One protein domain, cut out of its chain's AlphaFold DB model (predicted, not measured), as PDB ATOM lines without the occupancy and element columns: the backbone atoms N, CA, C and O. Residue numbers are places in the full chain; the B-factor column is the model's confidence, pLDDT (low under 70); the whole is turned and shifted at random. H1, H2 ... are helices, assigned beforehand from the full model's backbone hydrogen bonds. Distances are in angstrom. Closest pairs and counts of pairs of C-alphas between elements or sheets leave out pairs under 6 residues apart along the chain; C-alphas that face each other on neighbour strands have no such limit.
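What this domain is: This is residues 12 to 59 of the 83 residues of an uncharacterized protein of Aulographum hederae CBS 113979 (UniProt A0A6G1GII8). The longest helix, H1, has the short helix H3 packed side by side with it, running the opposite way, while a second short helix, H2, sits away from H1 with only a loose approach to H3. The stretches that lead to H2 and back from it come together in a short antiparallel pairing, residues 27 to 28 with residues 44 to 45, and an unnamed loop then leads into H3. The printed part has 48 residues with three named helices, in the order H1, H2, H3, and no named strand; its class is all helix. It is compact, with a radius of gyration of the C-alphas of 9.7 A, and the C-alphas span 26 by 19 by 16 A along their three main axes.

Where its parts are: H1 takes residues 12 to 25, 14 residues, from C-alpha 12 at (137.791, 127.325, 158.255) to C-alpha 25 at (120.422, 118.135, 155.042), a length of 19.9 A. H3 takes residues 53 to 58, 8.7 A from first to last C-alpha, and ends with C-alpha 58 at (138.172, 117.897, 160.128). H2 takes residues 34 to 39, 8.6 A long, and begins with C-alpha 34 at (136.662, 104.263, 156.854).

How they stand to each other: H1 and H3 touch, with 14 pairs of C-alphas within 8 A. Their closest C-alphas are those of Ser 19 and Ala 53, 4.3 A apart. The two helices run opposite ways at a shallow tilt of 21 degrees, with their centres 8.1 A apart. H2 and H3 are close but not clearly touching: their closest C-alphas, those of Cys 36 and Glu 54, are 7.5 A apart. The lines of H2 and H3 are about perpendicular, at 82 degrees, and their centres are 11.8 A apart. H1 and H2 are apart. In H1, H2 and H3 every O i to N i+4 pair is within hydrogen-bond range.

The domain as a whole: The two C-alphas farthest apart are those of Asp 13 and Asp 30, at 28.3 A, while the C-alphas of the first and last printed residues, Glu 12 and Gly 59, are 8.4 A apart. The printed part runs from residue 12 to residue 59 and has no cut. The link from H1 to H2 is short, with 8 residues. The link from H2 to H3 is long, with 13 residues, 40 to 52, whose C-alphas lie 2 to 13 A from the mean of all C-alphas. The mean pLDDT of the printed part is 87.1, and no printed residue is under 70.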
ATOM      1  N   GLU A  12     138.257 128.071 157.092       86.56
ATOM      2  CA  GLU A  12     137.791 127.325 158.255       86.56
ATOM      3  C   GLU A  12     136.290 127.490 158.497       86.56
ATOM      4  O   GLU A  12     135.578 126.489 158.543       86.56
ATOM      5  N   ASP A  13     135.789 128.724 158.527       86.44
ATOM      6  CA  ASP A  13     134.362 128.993 158.730       86.44
ATOM      7  C   ASP A  13     133.507 128.362 157.630       86.44
ATOM      8  O   ASP A  13     132.466 127.767 157.900       86.44
ATOM      9  N   ARG A  14     133.959 128.439 156.369       86.06
ATOM     10  CA  ARG A  14     133.257 127.801 155.242       86.06
ATOM     11  C   ARG A  14     133.156 126.297 155.417       86.06
ATOM     12  O   ARG A  14     132.134 125.712 155.079       86.06
ATOM     13  N   ARG A  15     134.222 125.680 155.918       87.00
ATOM     14  CA  ARG A  15     134.300 124.243 156.156       87.00
ATOM     15  C   ARG A  15     133.354 123.825 157.280       87.00
ATOM     16  O   ARG A  15     132.608 122.870 157.097       87.00
ATOM     17  N   VAL A  16     133.323 124.574 158.381       88.75
ATOM     18  CA  VAL A  16     132.367 124.348 159.475       88.75
ATOM     19  C   VAL A  16     130.933 124.487 158.962       88.75
ATOM     20  O   VAL A  16     130.148 123.554 159.102       88.75
ATOM     21  N   LEU A  17     130.615 125.581 158.268       90.06
ATOM     22  CA  LEU A  17     129.285 125.814 157.697       90.06
ATOM     23  C   LEU A  17     128.862 124.717 156.713       90.06
ATOM     24  O   LEU A  17     127.721 124.263 156.756       90.06
ATOM     25  N   LEU A  18     129.770 124.282 155.836       87.94
ATOM     26  CA  LEU A  18     129.509 123.189 154.903       87.94
ATOM     27  C   LEU A  18     129.251 121.882 155.661       87.94
ATOM     28  O   LEU A  18     128.268 121.209 155.369       87.94
ATOM     29  N   SER A  19     130.079 121.547 156.658       89.56
ATOM     30  CA  SER A  19     129.885 120.337 157.462       89.56
ATOM     31  C   SER A  19     128.554 120.339 158.211       89.56
ATOM     32  O   SER A  19     127.855 119.333 158.180       89.56
ATOM     33  N   SER A  20     128.150 121.473 158.796       90.62
ATOM     34  CA  SER A  20     126.854 121.608 159.467       90.62
ATOM     35  C   SER A  20     125.695 121.417 158.493       90.62
ATOM     36  O   SER A  20     124.778 120.658 158.780       90.62
ATOM     37  N   ARG A  21     125.763 122.021 157.299       89.38
ATOM     38  CA  ARG A  21     124.729 121.830 156.269       89.38
ATOM     39  C   ARG A  21     124.617 120.379 155.813       89.38
ATOM     40  O   ARG A  21     123.504 119.895 155.652       89.38
ATOM     41  N   ILE A  22     125.739 119.685 155.613       89.75
ATOM     42  CA  ILE A  22     125.731 118.258 155.255       89.75
ATOM     43  C   ILE A  22     125.185 117.425 156.419       89.75
ATOM     44  O   ILE A  22     124.452 116.471 156.193       89.75
ATOM     45  N   GLN A  23     125.481 117.786 157.666       90.25
ATOM     46  CA  GLN A  23     124.937 117.075 158.817       90.25
ATOM     47  C   GLN A  23     123.409 117.217 158.909       90.25
ATOM     48  O   GLN A  23     122.725 116.252 159.233       90.25
ATOM     49  N   GLU A  24     122.871 118.402 158.621       88.88
ATOM     50  CA  GLU A  24     121.436 118.698 158.719       88.88
ATOM     51  C   GLU A  24     120.623 118.203 157.516       88.88
ATOM     52  O   GLU A  24     119.519 117.698 157.695       88.88
ATOM     53  N   GLN A  25     121.149 118.371 156.299       87.12
ATOM     54  CA  GLN A  25     120.422 118.135 155.042       87.12
ATOM     55  C   GLN A  25     120.958 116.949 154.236       87.12
ATOM     56  O   GLN A  25     120.392 116.603 153.200       87.12
ATOM     57  N   GLY A  26     122.088 116.382 154.649       85.31
ATOM     58  CA  GLY A  26     122.697 115.242 153.986       85.31
ATOM     59  C   GLY A  26     121.976 113.938 154.289       85.31
ATOM     60  O   GLY A  26     121.181 113.827 155.224       85.31
ATOM     61  N   PHE A  27     122.297 112.933 153.487       87.00
ATOM     62  CA  PHE A  27     121.795 111.580 153.643       87.00
ATOM     63  C   PHE A  27     122.766 110.781 154.501       87.00
ATOM     64  O   PHE A  27     123.980 111.003 154.454       87.00
ATOM     65  N   VAL A  28     122.225 109.875 155.310       86.88
ATOM     66  CA  VAL A  28     123.037 108.876 156.002       86.88
ATOM     67  C   VAL A  28     123.407 107.819 154.973       86.88
ATOM     68  O   VAL A  28     122.529 107.246 154.334       86.88
ATOM     69  N   GLU A  29     124.702 107.603 154.793       84.06
ATOM     70  CA  GLU A  29     125.212 106.592 153.873       84.06
ATOM     71  C   GLU A  29     125.181 105.222 154.555       84.06
ATOM     72  O   GLU A  29     125.698 105.073 155.664       84.06
ATOM     73  N   ASP A  30     124.617 104.218 153.879       80.94
ATOM     74  CA  ASP A  30     124.605 102.832 154.368       80.94
ATOM     75  C   ASP A  30     126.028 102.269 154.517       80.94
ATOM     76  O   ASP A  30     126.296 101.442 155.390       80.94
ATOM     77  N   MET A  31     126.955 102.733 153.669       83.69
ATOM     78  CA  MET A  31     128.372 102.388 153.723       83.69
ATOM     79  C   MET A  31     129.192 103.615 154.159       83.69
ATOM     80  O   MET A  31     129.521 104.468 153.329       83.69
ATOM     81  N   PRO A  32     129.525 103.743 155.457       85.94
ATOM     82  CA  PRO A  32     130.287 104.881 155.952       85.94
ATOM     83  C   PRO A  32     131.726 104.857 155.424       85.94
ATOM     84  O   PRO A  32     132.302 103.802 155.168       85.94
ATOM     85  N   CYS A  33     132.361 106.028 155.317       89.25
ATOM     86  CA  CYS A  33     133.792 106.082 155.017       89.25
ATOM     87  C   CYS A  33     134.613 105.452 156.158       89.25
ATOM     88  O   CYS A  33     134.199 105.486 157.322       89.25
ATOM     89  N   SER A  34     135.822 104.962 155.865       88.44
ATOM     90  CA  SER A  34     136.662 104.263 156.854       88.44
ATOM     91  C   SER A  34     136.932 105.076 158.128       88.44
ATOM     92  O   SER A  34     137.106 104.513 159.206       88.44
ATOM     93  N   ASN A  35     136.952 106.409 158.041       88.06
ATOM     94  CA  ASN A  35     137.129 107.277 159.210       88.06
ATOM     95  C   ASN A  35     135.881 107.372 160.091       88.06
ATOM     96  O   ASN A  35     136.008 107.485 161.311       88.06
ATOM     97  N   CYS A  36     134.692 107.361 159.490       89.75
ATOM     98  CA  CYS A  36     133.434 107.324 160.226       89.75
ATOM     99  C   CYS A  36     133.211 105.938 160.837       89.75
ATOM    100  O   CYS A  36     132.847 105.850 162.005       89.75
ATOM    101  N   GLU A  37     133.533 104.874 160.098       88.94
ATOM    102  CA  GLU A  37     133.457 103.488 160.570       88.94
ATOM    103  C   GLU A  37     134.358 103.246 161.789       88.94
ATOM    104  O   GLU A  37     133.882 102.804 162.834       88.94
ATOM    105  N   ARG A  38     135.643 103.627 161.708       88.62
ATOM    106  CA  ARG A  38     136.607 103.492 162.819       88.62
ATOM    107  C   ARG A  38     136.191 104.237 164.081       88.62
ATOM    108  O   ARG A  38     136.570 103.839 165.177       88.62
ATOM    109  N   GLN A  39     135.466 105.340 163.923       87.88
ATOM    110  CA  GLN A  39     134.981 106.150 165.039       87.88
ATOM    111  C   GLN A  39     133.565 105.782 165.474       87.88
ATOM    112  O   GLN A  39     133.079 106.343 166.450       87.88
ATOM    113  N   ASN A  40     132.926 104.843 164.773       86.81
ATOM    114  CA  ASN A  40     131.564 104.397 165.027       86.81
ATOM    115  C   ASN A  40     130.548 105.556 165.058       86.81
ATOM    116  O   ASN A  40     129.698 105.641 165.938       86.81
ATOM    117  N   ILE A  41     130.665 106.477 164.095       88.62
ATOM    118  CA  ILE A  41     129.786 107.647 163.955       88.62
ATOM    119  C   ILE A  41     128.977 107.589 162.660       88.62
ATOM    120  O   ILE A  41     129.396 106.983 161.672       88.62
ATOM    121  N   GLU A  42     127.847 108.297 162.639       89.06
ATOM    122  CA  GLU A  42     127.031 108.449 161.435       89.06
ATOM    123  C   GLU A  42     127.805 109.175 160.328       89.06
ATOM    124  O   GLU A  42     128.292 110.297 160.504       89.06
ATOM    125  N   CYS A  43     127.886 108.549 159.155       89.88
ATOM    126  CA  CYS A  43     128.491 109.157 157.983       89.88
ATOM    127  C   CYS A  43     127.408 109.843 157.151       89.88
ATOM    128  O   CYS A  43     126.658 109.184 156.433       89.88
ATOM    129  N   ARG A  44     127.312 111.172 157.269       91.06
ATOM    130  CA  ARG A  44     126.383 111.969 156.459       91.06
ATOM    131  C   ARG A  44     127.085 112.595 155.275       91.06
ATOM    132  O   ARG A  44     128.133 113.226 155.442       91.06
ATOM    133  N   SER A  45     126.503 112.449 154.095       88.56
ATOM    134  CA  SER A  45     127.038 112.981 152.845       88.56
ATOM    135  C   SER A  45     125.998 113.821 152.108       88.56
ATOM    136  O   SER A  45     124.804 113.772 152.394       88.56
ATOM    137  N   SER A  46     126.463 114.650 151.179       85.75
ATOM    138  CA  SER A  46     125.589 115.359 150.250       85.75
ATOM    139  C   SER A  46     125.863 114.810 148.854       85.75
ATOM    140  O   SER A  46     127.035 114.659 148.518       85.75
ATOM    141  N   PRO A  47     124.842 114.605 148.003       78.12
ATOM    142  CA  PRO A  47     125.029 114.084 146.644       78.12
ATOM    143  C   PRO A  47     125.929 114.976 145.775       78.12
ATOM    144  O   PRO A  47     126.473 114.531 144.771       78.12
ATOM    145  N   ASN A  48     126.110 116.238 146.174       77.38
ATOM    146  CA  ASN A  48     126.949 117.210 145.480       77.38
ATOM    147  C   ASN A  48     128.373 117.301 146.065       77.38
ATOM    148  O   ASN A  48     129.124 118.207 145.705       77.38
ATOM    149  N   SER A  49     128.734 116.429 147.010       75.75
ATOM    150  CA  SER A  49     130.010 116.452 147.724       75.75
ATOM    151  C   SER A  49     130.628 115.060 147.761       75.75
ATOM    152  O   SER A  49     130.010 114.111 148.223       75.75
ATOM    153  N   ASN A  50     131.903 114.962 147.388       77.50
ATOM    154  CA  ASN A  50     132.674 113.717 147.494       77.50
ATOM    155  C   ASN A  50     133.193 113.454 148.921       77.50
ATOM    156  O   ASN A  50     133.985 112.542 149.140       77.50
ATOM    157  N   SER A  51     132.793 114.281 149.888       85.31
ATOM    158  CA  SER A  51     133.233 114.189 151.279       85.31
ATOM    159  C   SER A  51     132.045 114.234 152.229       85.31
ATOM    160  O   SER A  51     131.154 115.077 152.074       85.31
ATOM    161  N   CYS A  52     132.079 113.378 153.253       89.81
ATOM    162  CA  CYS A  52     131.116 113.393 154.350       89.81
ATOM    163  C   CYS A  52     131.306 114.608 155.274       89.81
ATOM    164  O   CYS A  52     132.384 115.214 155.320       89.81
ATOM    165  N   ALA A  53     130.273 114.936 156.054       91.00
ATOM    166  CA  ALA A  53     130.265 116.046 157.004       91.00
ATOM    167  C   ALA A  53     131.484 116.024 157.937       91.00
ATOM    168  O   ALA A  53     132.122 117.057 158.132       91.00
ATOM    169  N   GLU A  54     131.860 114.852 158.457       90.38
ATOM    170  CA  GLU A  54     132.971 114.736 159.403       90.38
ATOM    171  C   GLU A  54     134.334 114.962 158.738       90.38
ATOM    172  O   GLU A  54     135.167 115.709 159.258       90.38
ATOM    173  N   CYS A  55     134.566 114.374 157.559       89.56
ATOM    174  CA  CYS A  55     135.802 114.609 156.815       89.56
ATOM    175  C   CYS A  55     135.928 116.079 156.413       89.56
ATOM    176  O   CYS A  55     137.006 116.659 156.552       89.56
ATOM    177  N   VAL A  56     134.819 116.703 155.995       89.81
ATOM    178  CA  VAL A  56     134.773 118.144 155.746       89.81
ATOM    179  C   VAL A  56     135.126 118.889 157.023       89.81
ATOM    180  O   VAL A  56     136.088 119.640 156.996       89.81
ATOM    181  N   ARG A  57     134.447 118.650 158.147       89.06
ATOM    182  CA  ARG A  57     134.677 119.349 159.423       89.06
ATOM    183  C   ARG A  57     136.139 119.294 159.863       89.06
ATOM    184  O   ARG A  57     136.720 120.320 160.210       89.06
ATOM    185  N   ARG A  58     136.758 118.114 159.782       87.00
ATOM    186  CA  ARG A  58     138.172 117.897 160.128       87.00
ATOM    187  C   ARG A  58     139.148 118.471 159.103       87.00
ATOM    188  O   ARG A  58     140.321 118.648 159.407       87.00
ATOM    189  N   GLY A  59     138.677 118.820 157.907       85.12
ATOM    190  CA  GLY A  59     139.516 119.254 156.788       85.12
ATOM    191  C   GLY A  59     140.371 118.134 156.218       85.12
ATOM    192  O   GLY A  59     141.474 118.403 155.749       85.12
TER     193      GLY A  59